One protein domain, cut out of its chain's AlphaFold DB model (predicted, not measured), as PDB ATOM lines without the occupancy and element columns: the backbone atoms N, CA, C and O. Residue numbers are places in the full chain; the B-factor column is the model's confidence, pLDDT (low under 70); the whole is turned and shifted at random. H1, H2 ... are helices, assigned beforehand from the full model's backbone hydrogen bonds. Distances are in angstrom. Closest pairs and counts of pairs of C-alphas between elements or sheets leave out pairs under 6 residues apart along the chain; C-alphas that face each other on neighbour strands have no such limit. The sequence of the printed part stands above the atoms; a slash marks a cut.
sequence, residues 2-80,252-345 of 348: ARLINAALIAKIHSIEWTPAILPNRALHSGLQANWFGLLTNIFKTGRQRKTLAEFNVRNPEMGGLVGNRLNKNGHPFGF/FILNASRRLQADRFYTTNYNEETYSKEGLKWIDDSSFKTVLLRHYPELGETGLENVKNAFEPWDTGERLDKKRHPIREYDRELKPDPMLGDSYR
ATOM      1  N   ALA A   2     272.072 226.505 201.123       96.50
ATOM      2  CA  ALA A   2     273.347 227.090 201.584       96.50
ATOM      3  C   ALA A   2     273.760 226.735 203.030       96.50
ATOM      4  O   ALA A   2     274.924 226.438 203.284       96.50
ATOM      5  N   ARG A   3     272.808 226.682 203.975       98.19
ATOM      6  CA  ARG A   3     273.071 226.242 205.360       98.19
ATOM      7  C   ARG A   3     273.691 224.840 205.432       98.19
ATOM      8  O   ARG A   3     274.610 224.642 206.215       98.19
ATOM      9  N   LEU A   4     273.194 223.890 204.635       97.88
ATOM     10  CA  LEU A   4     273.703 222.514 204.611       97.88
ATOM     11  C   LEU A   4     275.134 222.478 204.072       97.88
ATOM     12  O   LEU A   4     276.003 221.863 204.685       97.88
ATOM     13  N   ILE A   5     275.385 223.197 202.973       98.25
ATOM     14  CA  ILE A   5     276.707 223.315 202.343       98.25
ATOM     15  C   ILE A   5     277.719 223.916 203.323       98.25
ATOM     16  O   ILE A   5     278.780 223.338 203.542       98.25
ATOM     17  N   ASN A   6     277.373 225.034 203.968       98.19
ATOM     18  CA  ASN A   6     278.261 225.697 204.923       98.19
ATOM     19  C   ASN A   6     278.517 224.836 206.166       98.19
ATOM     20  O   ASN A   6     279.661 224.737 206.602       98.19
ATOM     21  N   ALA A   7     277.496 224.165 206.709       98.38
ATOM     22  CA  ALA A   7     277.673 223.253 207.840       98.38
ATOM     23  C   ALA A   7     278.613 222.084 207.489       98.38
ATOM     24  O   ALA A   7     279.533 221.782 208.249       98.38
ATOM     25  N   ALA A   8     278.443 221.483 206.308       97.94
ATOM     26  CA  ALA A   8     279.320 220.419 205.827       97.94
ATOM     27  C   ALA A   8     280.744 220.898 205.544       97.94
ATOM     28  O   ALA A   8     281.694 220.196 205.886       97.94
ATOM     29  N   LEU A   9     280.914 222.099 204.991       98.19
ATOM     30  CA  LEU A   9     282.233 222.687 204.790       98.19
ATOM     31  C   LEU A   9     282.945 222.948 206.127       98.19
ATOM     32  O   LEU A   9     284.110 222.591 206.268       98.19
ATOM     33  N   ILE A  10     282.246 223.483 207.134       98.50
ATOM     34  CA  ILE A  10     282.799 223.667 208.488       98.50
ATOM     35  C   ILE A  10     283.201 222.314 209.090       98.50
ATOM     36  O   ILE A  10     284.299 222.177 209.633       98.50
ATOM     37  N   ALA A  11     282.352 221.290 208.960       97.81
ATOM     38  CA  ALA A  11     282.655 219.948 209.446       97.81
ATOM     39  C   ALA A  11     283.879 219.335 208.741       97.81
ATOM     40  O   ALA A  11     284.703 218.710 209.418       97.81
ATOM     41  N   LYS A  12     284.027 219.552 207.425       97.69
ATOM     42  CA  LYS A  12     285.190 219.134 206.626       97.69
ATOM     43  C   LYS A  12     286.454 219.813 207.129       97.69
ATOM     44  O   LYS A  12     287.377 219.124 207.555       97.69
ATOM     45  N   ILE A  13     286.459 221.147 207.154       98.25
ATOM     46  CA  ILE A  13     287.579 221.971 207.624       98.25
ATOM     47  C   ILE A  13     288.012 221.517 209.025       98.25
ATOM     48  O   ILE A  13     289.188 221.252 209.264       98.25
ATOM     49  N   HIS A  14     287.066 221.329 209.949       97.81
ATOM     50  CA  HIS A  14     287.387 220.856 211.294       97.81
ATOM     51  C   HIS A  14     288.039 219.460 211.287       97.81
ATOM     52  O   HIS A  14     289.027 219.222 211.985       97.81
ATOM     53  N   SER A  15     287.485 218.515 210.520       95.25
ATOM     54  CA  SER A  15     287.949 217.121 210.482       95.25
ATOM     55  C   SER A  15     289.321 216.954 209.837       95.25
ATOM     56  O   SER A  15     290.150 216.234 210.386       95.25
ATOM     57  N   ILE A  16     289.555 217.579 208.681       94.88
ATOM     58  CA  ILE A  16     290.727 217.277 207.844       94.88
ATOM     59  C   ILE A  16     291.744 218.420 207.741       94.88
ATOM     60  O   ILE A  16     292.807 218.208 207.158       94.88
ATOM     61  N   GLU A  17     291.467 219.591 208.323       96.62
ATOM     62  CA  GLU A  17     292.409 220.721 208.382       96.62
ATOM     63  C   GLU A  17     292.740 221.110 209.831       96.62
ATOM     64  O   GLU A  17     293.902 221.023 210.226       96.62
ATOM     65  N   TRP A  18     291.747 221.452 210.660       97.56
ATOM     66  CA  TRP A  18     291.995 221.891 212.044       97.56
ATOM     67  C   TRP A  18     292.547 220.768 212.932       97.56
ATOM     68  O   TRP A  18     293.565 220.943 213.601       97.56
ATOM     69  N   THR A  19     291.916 219.587 212.910       96.50
ATOM     70  CA  THR A  19     292.330 218.470 213.777       96.50
ATOM     71  C   THR A  19     293.764 218.009 213.469       96.50
ATOM     72  O   THR A  19     294.553 217.873 214.402       96.50
ATOM     73  N   PRO A  20     294.172 217.817 212.196       95.12
ATOM     74  CA  PRO A  20     295.569 217.525 211.883       95.12
ATOM     75  C   PRO A  20     296.546 218.660 212.215       95.12
ATOM     76  O   PRO A  20     297.721 218.368 212.395       95.12
ATOM     77  N   ALA A  21     296.103 219.922 212.279       95.88
ATOM     78  CA  ALA A  21     296.958 221.057 212.645       95.88
ATOM     79  C   ALA A  21     297.248 221.125 214.149       95.88
ATOM     80  O   ALA A  21     298.373 221.432 214.533       95.88
ATOM     81  N   ILE A  22     296.271 220.789 215.000       95.75
ATOM     82  CA  ILE A  22     296.487 220.702 216.453       95.75
ATOM     83  C   ILE A  22     297.105 219.356 216.872       95.75
ATOM     84  O   ILE A  22     297.741 219.271 217.920       95.75
ATOM     85  N   LEU A  23     296.975 218.309 216.045       95.62
ATOM     86  CA  LEU A  23     297.572 216.983 216.252       95.62
ATOM     87  C   LEU A  23     298.369 216.490 215.014       95.62
ATOM     88  O   LEU A  23     297.992 215.485 214.400       95.62
ATOM     89  N   PRO A  24     299.463 217.157 214.602       95.31
ATOM     90  CA  PRO A  24     300.246 216.786 213.422       95.31
ATOM     91  C   PRO A  24     300.979 215.451 213.577       95.31
ATOM     92  O   PRO A  24     302.145 215.367 213.966       95.31
ATOM     93  N   ASN A  25     300.274 214.380 213.230       94.56
ATOM     94  CA  ASN A  25     300.768 213.018 213.237       94.56
ATOM     95  C   ASN A  25     300.317 212.271 211.979       94.56
ATOM     96  O   ASN A  25     299.153 212.334 211.580       94.56
ATOM     97  N   ARG A  26     301.231 211.505 211.374       93.25
ATOM     98  CA  ARG A  26     300.995 210.783 210.114       93.25
ATOM     99  C   ARG A  26     299.817 209.806 210.180       93.25
ATOM    100  O   ARG A  26     299.028 209.747 209.231       93.25
ATOM    101  N   ALA A  27     299.724 209.018 211.252       91.00
ATOM    102  CA  ALA A  27     298.677 208.010 211.399       91.00
ATOM    103  C   ALA A  27     297.318 208.686 211.583       91.00
ATOM    104  O   ALA A  27     296.374 208.376 210.855       91.00
ATOM    105  N   LEU A  28     297.256 209.686 212.468       91.06
ATOM    106  CA  LEU A  28     296.040 210.453 212.700       91.06
ATOM    107  C   LEU A  28     295.572 211.186 211.439       91.06
ATOM    108  O   LEU A  28     294.405 211.087 211.076       91.06
ATOM    109  N   HIS A  29     296.473 211.881 210.741       91.50
ATOM    110  CA  HIS A  29     296.137 212.580 209.501       91.50
ATOM    111  C   HIS A  29     295.541 211.619 208.467       91.50
ATOM    112  O   HIS A  29     294.498 211.905 207.886       91.50
ATOM    113  N   SER A  30     296.154 210.446 208.285       87.94
ATOM    114  CA  SER A  30     295.641 209.422 207.367       87.94
ATOM    115  C   SER A  30     294.269 208.895 207.802       87.94
ATOM    116  O   SER A  30     293.385 208.743 206.960       87.94
ATOM    117  N   GLY A  31     294.073 208.663 209.104       88.19
ATOM    118  CA  GLY A  31     292.803 208.208 209.674       88.19
ATOM    119  C   GLY A  31     291.676 209.231 209.522       88.19
ATOM    120  O   GLY A  31     290.574 208.873 209.127       88.19
ATOM    121  N   LEU A  32     291.944 210.519 209.742       90.56
ATOM    122  CA  LEU A  32     290.949 211.587 209.588       90.56
ATOM    123  C   LEU A  32     290.545 211.803 208.126       90.56
ATOM    124  O   LEU A  32     289.367 212.007 207.835       90.56
ATOM    125  N   GLN A  33     291.506 211.705 207.203       88.50
ATOM    126  CA  GLN A  33     291.221 211.715 205.768       88.50
ATOM    127  C   GLN A  33     290.354 210.512 205.371       88.50
ATOM    128  O   GLN A  33     289.399 210.678 204.614       88.50
ATOM    129  N   ALA A  34     290.629 209.323 205.917       84.94
ATOM    130  CA  ALA A  34     289.804 208.136 205.699       84.94
ATOM    131  C   ALA A  34     288.404 208.271 206.329       84.94
ATOM    132  O   ALA A  34     287.425 207.910 205.688       84.94
ATOM    133  N   ASN A  35     288.272 208.865 207.519       85.56
ATOM    134  CA  ASN A  35     286.967 209.137 208.127       85.56
ATOM    135  C   ASN A  35     286.106 210.055 207.253       85.56
ATOM    136  O   ASN A  35     284.890 209.891 207.221       85.56
ATOM    137  N   TRP A  36     286.708 211.022 206.556       87.69
ATOM    138  CA  TRP A  36     285.959 211.901 205.661       87.69
ATOM    139  C   TRP A  36     285.694 211.254 204.299       87.69
ATOM    140  O   TRP A  36     284.543 211.135 203.900       87.69
ATOM    141  N   PHE A  37     286.739 210.828 203.586       83.44
ATOM    142  CA  PHE A  37     286.650 210.403 202.183       83.44
ATOM    143  C   PHE A  37     286.456 208.894 201.976       83.44
ATOM    144  O   PHE A  37     286.000 208.484 200.907       83.44
ATOM    145  N   GLY A  38     286.818 208.083 202.970       79.06
ATOM    146  CA  GLY A  38     286.968 206.633 202.873       79.06
ATOM    147  C   GLY A  38     288.391 206.187 202.561       79.06
ATOM    148  O   GLY A  38     289.168 206.900 201.922       79.06
ATOM    149  N   LEU A  39     288.756 204.982 203.010       73.19
ATOM    150  CA  LEU A  39     290.086 204.420 202.772       73.19
ATOM    151  C   LEU A  39     290.370 204.219 201.273       73.19
ATOM    152  O   LEU A  39     291.486 204.482 200.829       73.19
ATOM    153  N   LEU A  40     289.372 203.811 200.480       67.56
ATOM    154  CA  LEU A  40     289.548 203.556 199.044       67.56
ATOM    155  C   LEU A  40     289.961 204.826 198.288       67.56
ATOM    156  O   LEU A  40     290.968 204.851 197.584       67.56
ATOM    157  N   THR A  41     289.222 205.917 198.458       68.69
ATOM    158  CA  THR A  41     289.528 207.176 197.766       68.69
ATOM    159  C   THR A  41     290.786 207.823 198.326       68.69
ATOM    160  O   THR A  41     291.573 208.356 197.554       68.69
ATOM    161  N   ASN A  42     291.041 207.716 199.632       70.06
ATOM    162  CA  ASN A  42     292.252 208.266 200.231       70.06
ATOM    163  C   ASN A  42     293.536 207.532 199.790       70.06
ATOM    164  O   ASN A  42     294.602 208.143 199.731       70.06
ATOM    165  N   ILE A  43     293.459 206.233 199.472       68.44
ATOM    166  CA  ILE A  43     294.599 205.471 198.936       68.44
ATOM    167  C   ILE A  43     294.793 205.734 197.437       68.44
ATOM    168  O   ILE A  43     295.932 205.906 197.002       68.44
ATOM    169  N   PHE A  44     293.708 205.744 196.653       67.88
ATOM    170  CA  PHE A  44     293.781 205.703 195.186       67.88
ATOM    171  C   PHE A  44     293.576 207.053 194.483       67.88
ATOM    172  O   PHE A  44     293.776 207.130 193.270       67.88
ATOM    173  N   LYS A  45     293.150 208.109 195.189       73.88
ATOM    174  CA  LYS A  45     292.840 209.427 194.611       73.88
ATOM    175  C   LYS A  45     293.528 210.552 195.385       73.88
ATOM    176  O   LYS A  45     293.725 210.468 196.593       73.88
ATOM    177  N   THR A  46     293.860 211.632 194.682       68.62
ATOM    178  CA  THR A  46     294.532 212.821 195.233       68.62
ATOM    179  C   THR A  46     293.879 214.110 194.735       68.62
ATOM    180  O   THR A  46     293.233 214.133 193.683       68.62
ATOM    181  N   GLY A  47     294.058 215.205 195.473       73.56
ATOM    182  CA  GLY A  47     293.578 216.537 195.109       73.56
ATOM    183  C   GLY A  47     292.069 216.567 194.857       73.56
ATOM    184  O   GLY A  47     291.295 215.955 195.590       73.56
ATOM    185  N   ARG A  48     291.648 217.225 193.768       65.00
ATOM    186  CA  ARG A  48     290.230 217.348 193.361       65.00
ATOM    187  C   ARG A  48     289.558 216.020 192.989       65.00
ATOM    188  O   ARG A  48     288.339 215.971 192.836       65.00
ATOM    189  N   GLN A  49     290.333 214.949 192.797       63.56
ATOM    190  CA  GLN A  49     289.791 213.616 192.524       63.56
ATOM    191  C   GLN A  49     289.449 212.848 193.806       63.56
ATOM    192  O   GLN A  49     288.738 211.845 193.734       63.56
ATOM    193  N   ARG A  50     289.953 213.286 194.969       72.44
ATOM    194  CA  ARG A  50     289.605 212.701 196.264       72.44
ATOM    195  C   ARG A  50     288.265 213.277 196.716       72.44
ATOM    196  O   ARG A  50     288.186 214.432 197.120       72.44
ATOM    197  N   LYS A  51     287.223 212.456 196.614       68.62
ATOM    198  CA  LYS A  51     285.831 212.795 196.931       68.62
ATOM    199  C   LYS A  51     285.212 211.702 197.783       68.62
ATOM    200  O   LYS A  51     285.718 210.580 197.796       68.62
ATOM    201  N   THR A  52     284.144 212.022 198.502       64.50
ATOM    202  CA  THR A  52     283.365 210.999 199.206       64.50
ATOM    203  C   THR A  52     282.643 210.127 198.177       64.50
ATOM    204  O   THR A  52     282.183 210.613 197.143       64.50
ATOM    205  N   LEU A  53     282.546 208.821 198.426       59.97
ATOM    206  CA  LEU A  53     281.804 207.901 197.554       59.97
ATOM    207  C   LEU A  53     280.308 207.921 197.893       59.97
ATOM    208  O   LEU A  53     279.711 206.880 198.126       59.97
ATOM    209  N   ALA A  54     279.702 209.108 197.932       54.03
ATOM    210  CA  ALA A  54     278.306 209.285 198.335       54.03
ATOM    211  C   ALA A  54     277.306 208.487 197.470       54.03
ATOM    212  O   ALA A  54     276.263 208.058 197.955       54.03
ATOM    213  N   GLU A  55     277.637 208.255 196.196       47.44
ATOM    214  CA  GLU A  55     276.811 207.491 195.249       47.44
ATOM    215  C   GLU A  55     276.971 205.966 195.391       47.44
ATOM    216  O   GLU A  55     276.116 205.206 194.935       47.44
ATOM    217  N   PHE A  56     278.039 205.494 196.045       46.66
ATOM    218  CA  PHE A  56     278.328 204.074 196.224       46.66
ATOM    219  C   PHE A  56     278.289 203.718 197.707       46.66
ATOM    220  O   PHE A  56     279.225 203.983 198.453       46.66
ATOM    221  N   ASN A  57     277.222 203.043 198.137       49.81
ATOM    222  CA  ASN A  57     277.109 202.546 199.506       49.81
ATOM    223  C   ASN A  57     278.121 201.409 199.758       49.81
ATOM    224  O   ASN A  57     277.822 200.224 199.564       49.81
ATOM    225  N   VAL A  58     279.325 201.769 200.200       58.56
ATOM    226  CA  VAL A  58     280.333 200.814 200.653       58.56
ATOM    227  C   VAL A  58     279.938 200.377 202.060       58.56
ATOM    228  O   VAL A  58     280.115 201.100 203.032       58.56
ATOM    229  N   ARG A  59     279.398 199.157 202.179       53.62
ATOM    230  CA  ARG A  59     278.848 198.628 203.445       53.62
ATOM    231  C   ARG A  59     279.826 198.660 204.630       53.62
ATOM    232  O   ARG A  59     279.358 198.592 205.762       53.62
ATOM    233  N   ASN A  60     281.137 198.735 204.381       55.53
ATOM    234  CA  ASN A  60     282.157 198.916 205.411       55.53
ATOM    235  C   ASN A  60     282.513 200.419 205.557       55.53
ATOM    236  O   ASN A  60     283.143 200.967 204.645       55.53
ATOM    237  N   PRO A  61     282.174 201.068 206.694       56.91
ATOM    238  CA  PRO A  61     282.483 202.477 206.960       56.91
ATOM    239  C   PRO A  61     283.977 202.814 206.899       56.91
ATOM    240  O   PRO A  61     284.337 203.929 206.545       56.91
ATOM    241  N   GLU A  62     284.867 201.866 207.193       58.75
ATOM    242  CA  GLU A  62     286.313 202.087 207.086       58.75
ATOM    243  C   GLU A  62     286.734 202.236 205.617       58.75
ATOM    244  O   GLU A  62     287.563 203.076 205.273       58.75
ATOM    245  N   MET A  63     286.114 201.467 204.714       59.28
ATOM    246  CA  MET A  63     286.427 201.508 203.285       59.28
ATOM    247  C   MET A  63     285.795 202.704 202.563       59.28
ATOM    248  O   MET A  63     286.437 203.280 201.682       59.28
ATOM    249  N   GLY A  64     284.565 203.079 202.932       62.53
ATOM    250  CA  GLY A  64     283.815 204.172 202.304       62.53
ATOM    251  C   GLY A  64     283.884 205.524 203.020       62.53
ATOM    252  O   GLY A  64     283.525 206.528 202.416       62.53
ATOM    253  N   GLY A  65     284.330 205.560 204.278       77.81
ATOM    254  CA  GLY A  65     284.340 206.746 205.138       77.81
ATOM    255  C   GLY A  65     283.085 206.856 206.006       77.81
ATOM    256  O   GLY A  65     282.149 206.071 205.894       77.81
ATOM    257  N   LEU A  66     283.030 207.843 206.894       83.00
ATOM    258  CA  LEU A  66     281.812 208.143 207.653       83.00
ATOM    259  C   LEU A  66     280.833 208.968 206.811       83.00
ATOM    260  O   LEU A  66     279.623 208.762 206.895       83.00
ATOM    261  N   VAL A  67     281.352 209.890 205.994       87.00
ATOM    262  CA  VAL A  67     280.531 210.805 205.197       87.00
ATOM    263  C   VAL A  67     279.988 210.103 203.952       87.00
ATOM    264  O   VAL A  67     280.737 209.467 203.217       87.00
ATOM    265  N   GLY A  68     278.682 210.217 203.713       83.69
ATOM    266  CA  GLY A  68     277.991 209.556 202.598       83.69
ATOM    267  C   GLY A  68     277.661 208.077 202.827       83.69
ATOM    268  O   GLY A  68     277.023 207.464 201.978       83.69
ATOM    269  N   ASN A  69     278.042 207.499 203.973       84.06
ATOM    270  CA  ASN A  69     277.692 206.121 204.326       84.06
ATOM    271  C   ASN A  69     276.430 206.038 205.185       84.06
ATOM    272  O   ASN A  69     275.713 207.017 205.383       84.06
ATOM    273  N   ARG A  70     276.094 204.830 205.648       86.38
ATOM    274  CA  ARG A  70     274.899 204.595 206.462       86.38
ATOM    275  C   ARG A  70     274.981 205.323 207.799       86.38
ATOM    276  O   ARG A  70     275.989 205.259 208.496       86.38
ATOM    277  N   LEU A  71     273.857 205.920 208.183       90.38
ATOM    278  CA  LEU A  71     273.664 206.460 209.519       90.38
ATOM    279  C   LEU A  71     273.802 205.339 210.552       90.38
ATOM    280  O   LEU A  71     273.129 204.312 210.454       90.38
ATOM    281  N   ASN A  72     274.633 205.559 211.568       88.56
ATOM    282  CA  ASN A  72     274.794 204.634 212.679       88.56
ATOM    283  C   ASN A  72     274.999 205.398 213.993       88.56
ATOM    284  O   ASN A  72     275.969 206.132 214.163       88.56
ATOM    285  N   LYS A  73     274.096 205.189 214.958       91.81
ATOM    286  CA  LYS A  73     274.188 205.792 216.299       91.81
ATOM    287  C   LYS A  73     274.714 204.827 217.372       91.81
ATOM    288  O   LYS A  73     274.863 205.216 218.532       91.81
ATOM    289  N   ASN A  74     275.025 203.590 216.978       89.94
ATOM    290  CA  ASN A  74     275.474 202.493 217.838       89.94
ATOM    291  C   ASN A  74     274.481 202.193 218.971       89.94
ATOM    292  O   ASN A  74     274.869 202.119 220.126       89.94
ATOM    293  N   GLY A  75     273.186 202.099 218.650       92.81
ATOM    294  CA  GLY A  75     272.137 201.740 219.617       92.81
ATOM    295  C   GLY A  75     271.716 202.837 220.606       92.81
ATOM    296  O   GLY A  75     270.790 202.613 221.377       92.81
ATOM    297  N   HIS A  76     272.324 204.028 220.565       93.12
ATOM    298  CA  HIS A  76     272.032 205.122 221.502       93.12
ATOM    299  C   HIS A  76     271.656 206.423 220.778       93.12
ATOM    300  O   HIS A  76     272.172 206.678 219.689       93.12
ATOM    301  N   PRO A  77     270.800 207.289 221.353       94.94
ATOM    302  CA  PRO A  77     270.571 208.632 220.826       94.94
ATOM    303  C   PRO A  77     271.872 209.436 220.686       94.94
ATOM    304  O   PRO A  77     272.862 209.195 221.378       94.94
ATOM    305  N   PHE A  78     271.873 210.400 219.767       94.81
ATOM    306  CA  PHE A  78     272.994 211.327 219.655       94.81
ATOM    307  C   PHE A  78     272.888 212.407 220.734       94.81
ATOM    308  O   PHE A  78     271.830 213.008 220.904       94.81
ATOM    309  N   GLY A  79     274.006 212.665 221.400       91.94
ATOM    310  CA  GLY A  79     274.224 213.764 222.326       91.94
ATOM    311  C   GLY A  79     275.720 213.865 222.604       91.94
ATOM    312  O   GLY A  79     276.434 212.862 222.493       91.94
ATOM    313  N   PHE A  80     276.197 215.067 222.921       91.69
ATOM    314  CA  PHE A  80     277.522 215.209 223.513       91.69
ATOM    315  C   PHE A  80     277.435 214.827 224.987       91.69
ATOM    316  O   PHE A  80     276.489 215.214 225.670       91.69
ATOM    317  N   PHE A 252     287.910 212.818 222.319       92.69
ATOM    318  CA  PHE A 252     287.917 213.614 221.104       92.69
ATOM    319  C   PHE A 252     287.617 212.755 219.873       92.69
ATOM    320  O   PHE A 252     286.691 213.071 219.132       92.69
ATOM    321  N   ILE A 253     288.347 211.655 219.652       88.38
ATOM    322  CA  ILE A 253     288.220 210.850 218.429       88.38
ATOM    323  C   ILE A 253     286.868 210.134 218.346       88.38
ATOM    324  O   ILE A 253     286.263 210.060 217.268       88.38
ATOM    325  N   LEU A 254     286.342 209.690 219.494       91.19
ATOM    326  CA  LEU A 254     285.003 209.126 219.599       91.19
ATOM    327  C   LEU A 254     283.951 210.149 219.156       91.19
ATOM    328  O   LEU A 254     283.163 209.880 218.247       91.19
ATOM    329  N   ASN A 255     283.945 211.335 219.763       92.19
ATOM    330  CA  ASN A 255     282.952 212.369 219.469       92.19
ATOM    331  C   ASN A 255     283.140 212.976 218.074       92.19
ATOM    332  O   ASN A 255     282.161 213.281 217.387       92.19
ATOM    333  N   ALA A 256     284.386 213.071 217.611       90.19
ATOM    334  CA  ALA A 256     284.716 213.519 216.271       90.19
ATOM    335  C   ALA A 256     284.124 212.594 215.200       90.19
ATOM    336  O   ALA A 256     283.666 213.090 214.173       90.19
ATOM    337  N   SER A 257     284.081 211.287 215.457       90.31
ATOM    338  CA  SER A 257     283.430 210.309 214.582       90.31
ATOM    339  C   SER A 257     281.907 210.331 214.761       90.31
ATOM    340  O   SER A 257     281.165 210.422 213.779       90.31
ATOM    341  N   ARG A 258     281.424 210.336 216.017       92.69
ATOM    342  CA  ARG A 258     279.989 210.339 216.369       92.69
ATOM    343  C   ARG A 258     279.219 211.496 215.741       92.69
ATOM    344  O   ARG A 258     278.129 211.260 215.227       92.69
ATOM    345  N   ARG A 259     279.784 212.709 215.730       94.62
ATOM    346  CA  ARG A 259     279.128 213.902 215.161       94.62
ATOM    347  C   ARG A 259     278.849 213.796 213.656       94.62
ATOM    348  O   ARG A 259     277.970 214.490 213.166       94.62
ATOM    349  N   LEU A 260     279.591 212.947 212.935       93.75
ATOM    350  CA  LEU A 260     279.376 212.685 211.509       93.75
ATOM    351  C   LEU A 260     278.443 211.484 211.312       93.75
ATOM    352  O   LEU A 260     277.388 211.617 210.702       93.75
ATOM    353  N   GLN A 261     278.782 210.326 211.888       92.00
ATOM    354  CA  GLN A 261     278.050 209.069 211.649       92.00
ATOM    355  C   GLN A 261     276.596 209.069 212.154       92.00
ATOM    356  O   GLN A 261     275.776 208.278 211.687       92.00
ATOM    357  N   ALA A 262     276.271 209.912 213.141       94.44
ATOM    358  CA  ALA A 262     274.948 209.951 213.760       94.44
ATOM    359  C   ALA A 262     273.996 210.979 213.124       94.44
ATOM    360  O   ALA A 262     272.819 211.020 213.503       94.44
ATOM    361  N   ASP A 263     274.482 211.793 212.182       96.44
ATOM    362  CA  ASP A 263     273.712 212.841 211.514       96.44
ATOM    363  C   ASP A 263     273.349 212.409 210.092       96.44
ATOM    364  O   ASP A 263     274.212 212.068 209.279       96.44
ATOM    365  N   ARG A 264     272.053 212.463 209.768       96.38
ATOM    366  CA  ARG A 264     271.536 212.109 208.441       96.38
ATOM    367  C   ARG A 264     272.146 212.963 207.336       96.38
ATOM    368  O   ARG A 264     272.364 212.453 206.245       96.38
ATOM    369  N   PHE A 265     272.457 214.231 207.605       97.00
ATOM    370  CA  PHE A 265     272.979 215.154 206.601       97.00
ATOM    371  C   PHE A 265     274.441 214.890 206.247       97.00
ATOM    372  O   PHE A 265     274.861 215.263 205.161       97.00
ATOM    373  N   TYR A 266     275.192 214.188 207.097       95.50
ATOM    374  CA  TYR A 266     276.525 213.682 206.757       95.50
ATOM    375  C   TYR A 266     276.505 212.229 206.285       95.50
ATOM    376  O   TYR A 266     277.534 211.721 205.867       95.50
ATOM    377  N   THR A 267     275.356 211.555 206.325       93.94
ATOM    378  CA  THR A 267     275.227 210.128 206.010       93.94
ATOM    379  C   THR A 267     274.197 209.921 204.900       93.94
ATOM    380  O   THR A 267     274.455 210.258 203.748       93.94
ATOM    381  N   THR A 268     273.000 209.437 205.226       92.12
ATOM    382  CA  THR A 268     271.972 209.019 204.257       92.12
ATOM    383  C   THR A 268     271.436 210.139 203.364       92.12
ATOM    384  O   THR A 268     270.889 209.861 202.302       92.12
ATOM    385  N   ASN A 269     271.558 211.397 203.789       95.12
ATOM    386  CA  ASN A 269     271.159 212.586 203.039       95.12
ATOM    387  C   ASN A 269     272.360 213.388 202.505       95.12
ATOM    388  O   ASN A 269     272.176 214.514 202.055       95.12
ATOM    389  N   TYR A 270     273.583 212.854 202.537       94.31
ATOM    390  CA  TYR A 270     274.730 213.486 201.882       94.31
ATOM    391  C   TYR A 270     274.736 213.114 200.389       94.31
ATOM    392  O   TYR A 270     275.482 212.242 199.961       94.31
ATOM    393  N   ASN A 271     273.832 213.706 199.604       93.38
ATOM    394  CA  ASN A 271     273.611 213.383 198.188       93.38
ATOM    395  C   ASN A 271     273.174 214.612 197.368       93.38
ATOM    396  O   ASN A 271     272.816 215.642 197.940       93.38
ATOM    397  N   GLU A 272     273.199 214.511 196.033       95.19
ATOM    398  CA  GLU A 272     272.866 215.630 195.133       95.19
ATOM    399  C   GLU A 272     271.421 216.125 195.292       95.19
ATOM    400  O   GLU A 272     271.182 217.321 195.187       95.19
ATOM    401  N   GLU A 273     270.461 215.255 195.609       95.94
ATOM    402  CA  GLU A 273     269.071 215.669 195.859       95.94
ATOM    403  C   GLU A 273     268.978 216.634 197.055       95.94
ATOM    404  O   GLU A 273     268.279 217.645 197.012       95.94
ATOM    405  N   THR A 274     269.735 216.355 198.120       97.19
ATOM    406  CA  THR A 274     269.721 217.158 199.348       97.19
ATOM    407  C   THR A 274     270.655 218.368 199.277       97.19
ATOM    408  O   THR A 274     270.347 219.399 199.874       97.19
ATOM    409  N   TYR A 275     271.800 218.245 198.593       96.56
ATOM    410  CA  TYR A 275     272.881 219.240 198.588       96.56
ATOM    411  C   TYR A 275     273.039 220.010 197.275       96.56
ATOM    412  O   TYR A 275     273.760 221.007 197.276       96.56
ATOM    413  N   SER A 276     272.375 219.608 196.189       96.81
ATOM    414  CA  SER A 276     272.722 219.915 194.788       96.81
ATOM    415  C   SER A 276     274.107 219.409 194.375       96.81
ATOM    416  O   SER A 276     275.022 219.270 195.195       96.81
ATOM    417  N   LYS A 277     274.282 219.176 193.074       96.00
ATOM    418  CA  LYS A 277     275.579 218.844 192.477       96.00
ATOM    419  C   LYS A 277     276.614 219.937 192.735       96.00
ATOM    420  O   LYS A 277     277.752 219.663 193.118       96.00
ATOM    421  N   GLU A 278     276.208 221.193 192.575       96.75
ATOM    422  CA  GLU A 278     277.038 222.371 192.809       96.75
ATOM    423  C   GLU A 278     277.444 222.474 194.280       96.75
ATOM    424  O   GLU A 278     278.592 222.797 194.577       96.75
ATOM    425  N   GLY A 279     276.532 222.161 195.203       97.06
ATOM    426  CA  GLY A 279     276.806 222.196 196.636       97.06
ATOM    427  C   GLY A 279     277.786 221.123 197.097       97.06
ATOM    428  O   GLY A 279     278.704 221.437 197.854       97.06
ATOM    429  N   LEU A 280     277.658 219.883 196.610       95.38
ATOM    430  CA  LEU A 280     278.652 218.838 196.884       95.38
ATOM    431  C   LEU A 280     280.019 219.205 196.299       95.38
ATOM    432  O   LEU A 280     281.027 219.156 197.004       95.38
ATOM    433  N   LYS A 281     280.049 219.683 195.048       94.50
ATOM    434  CA  LYS A 281     281.281 220.166 194.413       94.50
ATOM    435  C   LYS A 281     281.921 221.313 195.206       94.50
ATOM    436  O   LYS A 281     283.137 221.337 195.371       94.50
ATOM    437  N   TRP A 282     281.117 222.244 195.720       96.81
ATOM    438  CA  TRP A 282     281.592 223.345 196.557       96.81
ATOM    439  C   TRP A 282     282.265 222.843 197.836       96.81
ATOM    440  O   TRP A 282     283.322 223.359 198.207       96.81
ATOM    441  N   ILE A 283     281.675 221.841 198.502       96.12
ATOM    442  CA  ILE A 283     282.255 221.223 199.701       96.12
ATOM    443  C   ILE A 283     283.578 220.542 199.355       96.12
ATOM    444  O   ILE A 283     284.554 220.747 200.073       96.12
ATOM    445  N   ASP A 284     283.645 219.775 198.266       91.38
ATOM    446  CA  ASP A 284     284.853 219.049 197.848       91.38
ATOM    447  C   ASP A 284     286.016 219.983 197.490       91.38
ATOM    448  O   ASP A 284     287.145 219.752 197.927       91.38
ATOM    449  N   ASP A 285     285.738 221.067 196.767       93.75
ATOM    450  CA  ASP A 285     286.769 221.973 196.252       93.75
ATOM    451  C   ASP A 285     287.204 223.055 197.250       93.75
ATOM    452  O   ASP A 285     288.225 223.711 197.033       93.75
ATOM    453  N   SER A 286     286.450 223.260 198.334       96.81
ATOM    454  CA  SER A 286     286.770 224.281 199.334       96.81
ATOM    455  C   SER A 286     287.599 223.720 200.499       96.81
ATOM    456  O   SER A 286     287.382 222.603 200.981       96.81
ATOM    457  N   SER A 287     288.528 224.549 200.965       97.38
ATOM    458  CA  SER A 287     289.308 224.450 202.205       97.38
ATOM    459  C   SER A 287     289.232 225.761 202.995       97.38
ATOM    460  O   SER A 287     288.764 226.771 202.452       97.38
ATOM    461  N   PHE A 288     289.732 225.803 204.235       98.31
ATOM    462  CA  PHE A 288     289.727 227.055 205.007       98.31
ATOM    463  C   PHE A 288     290.545 228.154 204.318       98.31
ATOM    464  O   PHE A 288     290.070 229.282 204.180       98.31
ATOM    465  N   LYS A 289     291.707 227.796 203.759       97.94
ATOM    466  CA  LYS A 289     292.523 228.690 202.922       97.94
ATOM    467  C   LYS A 289     291.718 229.292 201.770       97.94
ATOM    468  O   LYS A 289     291.738 230.503 201.578       97.94
ATOM    469  N   THR A 290     290.989 228.469 201.010       97.88
ATOM    470  CA  THR A 290     290.200 228.984 199.875       97.88
ATOM    471  C   THR A 290     289.033 229.856 200.321       97.88
ATOM    472  O   THR A 290     288.667 230.764 199.591       97.88
ATOM    473  N   VAL A 291     288.446 229.604 201.498       98.25
ATOM    474  CA  VAL A 291     287.399 230.470 202.055       98.25
ATOM    475  C   VAL A 291     287.987 231.845 202.354       98.25
ATOM    476  O   VAL A 291     287.443 232.840 201.888       98.25
ATOM    477  N   LEU A 292     289.124 231.899 203.053       98.31
ATOM    478  CA  LEU A 292     289.806 233.153 203.368       98.31
ATOM    479  C   LEU A 292     290.184 233.928 202.098       98.31
ATOM    480  O   LEU A 292     289.764 235.067 201.950       98.31
ATOM    481  N   LEU A 293     290.871 233.295 201.142       97.81
ATOM    482  CA  LEU A 293     291.305 233.951 199.899       97.81
ATOM    483  C   LEU A 293     290.146 234.332 198.965       97.81
ATOM    484  O   LEU A 293     290.266 235.272 198.189       97.81
ATOM    485  N   ARG A 294     289.007 233.631 199.027       97.81
ATOM    486  CA  ARG A 294     287.812 233.995 198.247       97.81
ATOM    487  C   ARG A 294     287.170 235.287 198.755       97.81
ATOM    488  O   ARG A 294     286.587 236.013 197.958       97.81
ATOM    489  N   HIS A 295     287.228 235.538 200.061       97.75
ATOM    490  CA  HIS A 295     286.617 236.714 200.688       97.75
ATOM    491  C   HIS A 295     287.605 237.869 200.900       97.75
ATOM    492  O   HIS A 295     287.174 239.017 200.929       97.75
ATOM    493  N   TYR A 296     288.897 237.559 201.013       97.62
ATOM    494  CA  TYR A 296     289.997 238.497 201.233       97.62
ATOM    495  C   TYR A 296     291.225 238.079 200.397       97.62
ATOM    496  O   TYR A 296     292.162 237.477 200.936       97.62
ATOM    497  N   PRO A 297     291.216 238.318 199.073       97.00
ATOM    498  CA  PRO A 297     292.301 237.909 198.176       97.00
ATOM    499  C   PRO A 297     293.678 238.462 198.564       97.00
ATOM    500  O   PRO A 297     294.687 237.792 198.369       97.00
ATOM    501  N   GLU A 298     293.724 239.644 199.180       95.94
ATOM    502  CA  GLU A 298     294.941 240.325 199.633       95.94
ATOM    503  C   GLU A 298     295.700 239.523 200.703       95.94
ATOM    504  O   GLU A 298     296.905 239.693 200.881       95.94
ATOM    505  N   LEU A 299     295.039 238.568 201.376       96.62
ATOM    506  CA  LEU A 299     295.727 237.617 202.253       96.62
ATOM    507  C   LEU A 299     296.749 236.758 201.495       96.62
ATOM    508  O   LEU A 299     297.625 236.175 202.134       96.62
ATOM    509  N   GLY A 300     296.697 236.677 200.162       94.88
ATOM    510  CA  GLY A 300     297.711 235.982 199.368       94.88
ATOM    511  C   GLY A 300     299.133 236.478 199.646       94.88
ATOM    512  O   GLY A 300     300.058 235.674 199.758       94.88
ATOM    513  N   GLU A 301     299.292 237.771 199.933       91.88
ATOM    514  CA  GLU A 301     300.585 238.418 200.194       91.88
ATOM    515  C   GLU A 301     301.162 238.119 201.590       91.88
ATOM    516  O   GLU A 301     302.306 238.452 201.899       91.88
ATOM    517  N   THR A 302     300.386 237.474 202.462       93.88
ATOM    518  CA  THR A 302     300.713 237.312 203.890       93.88
ATOM    519  C   THR A 302     301.390 235.979 204.240       93.88
ATOM    520  O   THR A 302     301.660 235.670 205.408       93.88
ATOM    521  N   GLY A 303     301.647 235.154 203.222       94.38
ATOM    522  CA  GLY A 303     302.112 233.773 203.364       94.38
ATOM    523  C   GLY A 303     300.985 232.737 203.444       94.38
ATOM    524  O   GLY A 303     301.273 231.541 203.417       94.38
ATOM    525  N   LEU A 304     299.707 233.147 203.478       97.00
ATOM    526  CA  LEU A 304     298.575 232.212 203.405       97.00
ATOM    527  C   LEU A 304     298.592 231.396 202.102       97.00
ATOM    528  O   LEU A 304     298.303 230.198 202.105       97.00
ATOM    529  N   GLU A 305     298.955 232.015 200.977       95.88
ATOM    530  CA  GLU A 305     299.093 231.304 199.701       95.88
ATOM    531  C   GLU A 305     300.190 230.245 199.715       95.88
ATOM    532  O   GLU A 305     300.087 229.244 199.006       95.88
ATOM    533  N   ASN A 306     301.201 230.434 200.550       95.88
ATOM    534  CA  ASN A 306     302.386 229.601 200.585       95.88
ATOM    535  C   ASN A 306     302.221 228.350 201.469       95.88
ATOM    536  O   ASN A 306     302.935 227.360 201.302       95.88
ATOM    537  N   VAL A 307     301.250 228.364 202.387       95.44
ATOM    538  CA  VAL A 307     300.904 227.217 203.238       95.44
ATOM    539  C   VAL A 307     299.718 226.442 202.665       95.44
ATOM    540  O   VAL A 307     298.846 227.004 202.001       95.44
ATOM    541  N   LYS A 308     299.658 225.133 202.931       93.19
ATOM    542  CA  LYS A 308     298.557 224.282 202.450       93.19
ATOM    543  C   LYS A 308     297.339 224.355 203.368       93.19
ATOM    544  O   LYS A 308     296.206 224.429 202.895       93.19
ATOM    545  N   ASN A 309     297.583 224.323 204.676       95.88
ATOM    546  CA  ASN A 309     296.570 224.341 205.719       95.88
ATOM    547  C   ASN A 309     296.604 225.696 206.435       95.88
ATOM    548  O   ASN A 309     297.625 226.058 207.010       95.88
ATOM    549  N   ALA A 310     295.494 226.436 206.414       97.31
ATOM    550  CA  ALA A 310     295.426 227.792 206.967       97.31
ATOM    551  C   ALA A 310     295.520 227.858 208.505       97.31
ATOM    552  O   ALA A 310     295.642 228.955 209.044       97.31
ATOM    553  N   PHE A 311     295.463 226.711 209.198       97.50
ATOM    554  CA  PHE A 311     295.727 226.607 210.637       97.50
ATOM    555  C   PHE A 311     297.212 226.406 210.978       97.50
ATOM    556  O   PHE A 311     297.580 226.537 212.142       97.50
ATOM    557  N   GLU A 312     298.064 226.070 210.003       95.25
ATOM    558  CA  GLU A 312     299.515 226.134 210.204       95.25
ATOM    559  C   GLU A 312     299.970 227.606 210.169       95.25
ATOM    560  O   GLU A 312     299.341 228.416 209.484       95.25
ATOM    561  N   PRO A 313     301.058 227.980 210.867       95.06
ATOM    562  CA  PRO A 313     301.508 229.370 210.923       95.06
ATOM    563  C   PRO A 313     301.841 229.891 209.526       95.06
ATOM    564  O   PRO A 313     302.689 229.312 208.858       95.06
ATOM    565  N   TRP A 314     301.228 230.982 209.073       96.12
ATOM    566  CA  TRP A 314     301.473 231.493 207.724       96.12
ATOM    567  C   TRP A 314     302.939 231.898 207.569       96.12
ATOM    568  O   TRP A 314     303.549 232.461 208.484       96.12
ATOM    569  N   ASP A 315     303.519 231.588 206.415       94.69
ATOM    570  CA  ASP A 315     304.963 231.658 206.202       94.69
ATOM    571  C   ASP A 315     305.250 232.094 204.765       94.69
ATOM    572  O   ASP A 315     304.602 231.633 203.835       94.69
ATOM    573  N   THR A 316     306.191 233.009 204.570       93.44
ATOM    574  CA  THR A 316     306.537 233.578 203.257       93.44
ATOM    575  C   THR A 316     307.809 232.969 202.661       93.44
ATOM    576  O   THR A 316     308.140 233.256 201.510       93.44
ATOM    577  N   GLY A 317     308.516 232.116 203.409       94.19
ATOM    578  CA  GLY A 317     309.760 231.500 202.960       94.19
ATOM    579  C   GLY A 317     309.568 230.547 201.779       94.19
ATOM    580  O   GLY A 317     308.598 229.791 201.721       94.19
ATOM    581  N   GLU A 318     310.525 230.536 200.849       94.81
ATOM    582  CA  GLU A 318     310.564 229.562 199.745       94.81
ATOM    583  C   GLU A 318     310.639 228.119 200.269       94.81
ATOM    584  O   GLU A 318     309.956 227.212 199.785       94.81
ATOM    585  N   ARG A 319     311.458 227.919 201.306       96.06
ATOM    586  CA  ARG A 319     311.621 226.653 202.020       96.06
ATOM    587  C   ARG A 319     310.966 226.768 203.387       96.06
ATOM    588  O   ARG A 319     311.441 227.512 204.239       96.06
ATOM    589  N   LEU A 320     309.903 226.004 203.598       95.69
ATOM    590  CA  LEU A 320     309.182 225.983 204.865       95.69
ATOM    591  C   LEU A 320     309.935 225.160 205.924       95.69
ATOM    592  O   LEU A 320     310.574 224.153 205.606       95.69
ATOM    593  N   ASP A 321     309.841 225.559 207.197       94.00
ATOM    594  CA  ASP A 321     310.417 224.812 208.324       94.00
ATOM    595  C   ASP A 321     309.527 223.612 208.689       94.00
ATOM    596  O   ASP A 321     308.336 223.755 208.973       94.00
ATOM    597  N   LYS A 322     310.119 222.415 208.753       92.31
ATOM    598  CA  LYS A 322     309.440 221.170 209.150       92.31
ATOM    599  C   LYS A 322     308.815 221.243 210.540       92.31
ATOM    600  O   LYS A 322     307.767 220.652 210.764       92.31
ATOM    601  N   LYS A 323     309.436 221.959 211.480       91.50
ATOM    602  CA  LYS A 323     308.904 222.123 212.840       91.50
ATOM    603  C   LYS A 323     307.640 222.981 212.860       91.50
ATOM    604  O   LYS A 323     306.779 222.749 213.701       91.50
ATOM    605  N   ARG A 324     307.538 223.954 211.949       92.38
ATOM    606  CA  ARG A 324     306.365 224.831 211.796       92.38
ATOM    607  C   ARG A 324     305.275 224.199 210.932       92.38
ATOM    608  O   ARG A 324     304.103 224.465 211.167       92.38
ATOM    609  N   HIS A 325     305.669 223.349 209.982       95.06
ATOM    610  CA  HIS A 325     304.778 222.711 209.006       95.06
ATOM    611  C   HIS A 325     304.901 221.176 208.975       95.06
ATOM    612  O   HIS A 325     305.195 220.590 207.924       95.06
ATOM    613  N   PRO A 326     304.712 220.493 210.116       93.88
ATOM    614  CA  PRO A 326     304.966 219.057 210.241       93.88
ATOM    615  C   PRO A 326     304.047 218.189 209.370       93.88
ATOM    616  O   PRO A 326     304.427 217.076 209.005       93.88
ATOM    617  N   ILE A 327     302.858 218.678 208.990       93.19
ATOM    618  CA  ILE A 327     301.919 217.916 208.147       93.19
ATOM    619  C   ILE A 327     302.513 217.657 206.761       93.19
ATOM    620  O   ILE A 327     302.312 216.587 206.176       93.19
ATOM    621  N   ARG A 328     303.290 218.617 206.249       93.62
ATOM    622  CA  ARG A 328     303.869 218.555 204.903       93.62
ATOM    623  C   ARG A 328     304.800 217.359 204.724       93.62
ATOM    624  O   ARG A 328     304.893 216.836 203.619       93.62
ATOM    625  N   GLU A 329     305.439 216.877 205.794       91.56
ATOM    626  CA  GLU A 329     306.386 215.755 205.734       91.56
ATOM    627  C   GLU A 329     305.755 214.447 205.235       91.56
ATOM    628  O   GLU A 329     306.443 213.608 204.648       91.56
ATOM    629  N   TYR A 330     304.456 214.251 205.462       89.94
ATOM    630  CA  TYR A 330     303.752 213.024 205.089       89.94
ATOM    631  C   TYR A 330     302.590 213.245 204.117       89.94
ATOM    632  O   TYR A 330     301.925 212.276 203.738       89.94
ATOM    633  N   ASP A 331     302.374 214.478 203.666       88.25
ATOM    634  CA  ASP A 331     301.415 214.776 202.612       88.25
ATOM    635  C   ASP A 331     301.954 214.308 201.252       88.25
ATOM    636  O   ASP A 331     302.950 214.808 200.721       88.25
ATOM    637  N   ARG A 332     301.287 213.311 200.671       84.75
ATOM    638  CA  ARG A 332     301.706 212.709 199.400       84.75
ATOM    639  C   ARG A 332     301.559 213.667 198.221       84.75
ATOM    640  O   ARG A 332     302.289 213.507 197.249       84.75
ATOM    641  N   GLU A 333     300.661 214.642 198.310       85.25
ATOM    642  CA  GLU A 333     300.375 215.593 197.229       85.25
ATOM    643  C   GLU A 333     301.457 216.669 197.100       85.25
ATOM    644  O   GLU A 333     301.507 217.370 196.096       85.25
ATOM    645  N   LEU A 334     302.329 216.801 198.104       88.56
ATOM    646  CA  LEU A 334     303.416 217.782 198.116       88.56
ATOM    647  C   LEU A 334     304.755 217.207 197.621       88.56
ATOM    648  O   LEU A 334     305.747 217.937 197.526       88.56
ATOM    649  N   LYS A 335     304.803 215.919 197.265       86.25
ATOM    650  CA  LYS A 335     305.971 215.293 196.628       86.25
ATOM    651  C   LYS A 335     306.203 215.858 195.210       86.25
ATOM    652  O   LYS A 335     305.241 216.275 194.573       86.25
ATOM    653  N   PRO A 336     307.449 215.863 194.692       88.56
ATOM    654  CA  PRO A 336     308.660 215.280 195.283       88.56
ATOM    655  C   PRO A 336     309.283 216.109 196.413       88.56
ATOM    656  O   PRO A 336     309.977 215.540 197.247       88.56
ATOM    657  N   ASP A 337     309.009 217.412 196.482       92.44
ATOM    658  CA  ASP A 337     309.670 218.315 197.426       92.44
ATOM    659  C   ASP A 337     308.683 218.934 198.427       92.44
ATOM    660  O   ASP A 337     308.220 220.049 198.205       92.44
ATOM    661  N   PRO A 338     308.332 218.256 199.534       93.12
ATOM    662  CA  PRO A 338     307.260 218.689 200.433       93.12
ATOM    663  C   PRO A 338     307.499 220.038 201.117       93.12
ATOM    664  O   PRO A 338     306.539 220.711 201.484       93.12
ATOM    665  N   MET A 339     308.755 220.463 201.266       95.44
ATOM    666  CA  MET A 339     309.083 221.702 201.978       95.44
ATOM    667  C   MET A 339     309.152 222.929 201.069       95.44
ATOM    668  O   MET A 339     309.276 224.037 201.584       95.44
ATOM    669  N   LEU A 340     309.032 222.765 199.746       95.94
ATOM    670  CA  LEU A 340     308.836 223.898 198.847       95.94
ATOM    671  C   LEU A 340     307.452 224.490 199.111       95.94
ATOM    672  O   LEU A 340     306.457 223.750 199.080       95.94
ATOM    673  N   GLY A 341     307.409 225.783 199.407       95.31
ATOM    674  CA  GLY A 341     306.183 226.523 199.665       95.31
ATOM    675  C   GLY A 341     305.232 226.533 198.461       95.31
ATOM    676  O   GLY A 341     305.664 226.439 197.313       95.31
ATOM    677  N   ASP A 342     303.923 226.563 198.711       94.06
ATOM    678  CA  ASP A 342     302.905 226.341 197.675       94.06
ATOM    679  C   ASP A 342     302.896 227.439 196.598       94.06
ATOM    680  O   ASP A 342     302.657 227.127 195.429       94.06
ATOM    681  N   SER A 343     303.213 228.691 196.951       92.81
ATOM    682  CA  SER A 343     303.307 229.793 195.980       92.81
ATOM    683  C   SER A 343     304.523 229.646 195.058       92.81
ATOM    684  O   SER A 343     304.473 230.044 193.898       92.81
ATOM    685  N   TYR A 344     305.583 228.976 195.519       91.75
ATOM    686  CA  TYR A 344     306.803 228.704 194.749       91.75
ATOM    687  C   TYR A 344     306.712 227.443 193.874       91.75
ATOM    688  O   TYR A 344     307.646 227.116 193.145       91.75
ATOM    689  N   ARG A 345     305.595 226.704 193.934       86.75
ATOM    690  CA  ARG A 345     305.352 225.532 193.072       86.75
ATOM    691  C   ARG A 345     304.751 225.891 191.720       86.75
ATOM    692  O   ARG A 345     304.892 225.109 190.791       86.75
TER     693      ARG A 345
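This is residues 2 to 80 and 252 to 345 of the 348 residues of an uncharacterized protein of SAR202 cluster bacterium (UniProt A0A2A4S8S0). What does one see first? The long helix H1 runs through the body and folds back into H2 as a hairpin, H5 beside these two completes a loose bundle of three, and H7 packs along H1. Residues 303 to 345, long loops with the short helices H10 and H11, make one end, while H8 and H9 form a corner. What is it built of? The printed part has 173 residues with eleven named helices, H1 to H11 in order, and no named strand; its class is all helix. How spread out is it? It is compact, with a radius of gyration of the C-alphas of 16.5 A, yet elongated, spanning 50 by 32 by 31 A.

Where are the helices before the cut? H1, residues 2 to 22, begins at C-alpha 2 (273.347, 227.090, 201.584) and is 28.2 A long, with a kink of 27 degrees near residue 14. H2, residues 26 to 37, is 16.4 A long; H3 is residues 39 to 44 and H4 residues 61 to 64. Which follow it? H5, residues 252 to 261, 14.4 A long, begins at C-alpha 252 (287.917, 213.614, 221.104); then come H6, residues 272 to 275, H7, residues 277 to 285, 12.2 A, and H8, residues 288 to 295, 11.0 A. H9 is residues 297 to 302, H10 residues 326 to 329, and H11, residues 342 to 345, ends at C-alpha 345 (305.352, 225.532, 193.072).

What does the hub, H2, touch? With H1, residues 12 to 20 alone, it forms a helical hairpin at a shallow tilt of 12 degrees, the closest C-alphas being Pro 20 and His 29, 5.5 A. It also touches H3, C-alphas 34 and 42 at 6.0 A, and H4, C-alphas 37 and 64 at 6.8 A. How do the others stand? H7 touches H1, C-alphas 9 and 283 at 5.3 A; H5 is close to H1 but not clearly touching, C-alphas 15 and 256 at 7.5 A; H8 and H9 only just touch, only at the corner, with 3 pairs of C-alphas within 8 A. H6 and H10 are close to H1 but not clearly touching, with closest C-alphas 5 and 275 at 6.7 A and 20 and 327 at 7.4 A; H11 touches no helix. Are the helix backbones complete? Every O i to N i+4 pair is within hydrogen-bond range in H2, H3, H7 and H8, against 14 of 17 in H1, 5 of 6 in H5 and 0 of 2 in H9, where 3 of 3 O i to N i+3 pairs are; H4, H6, H10 and H11 are too short for an i+4 pair.

How far does it reach? The two C-alphas farthest apart, Gly 75 and Glu 318, are 51.4 A apart. Where is it cut or long-linked? Residues 81 to 251 are not printed, with C-alphas 80 and 252 10.8 A apart; the links H3 to H4, H9 to H10 and H10 to H11 are long. Where is confidence low? Residues 51 to 64 are among the 21 with pLDDT under 70.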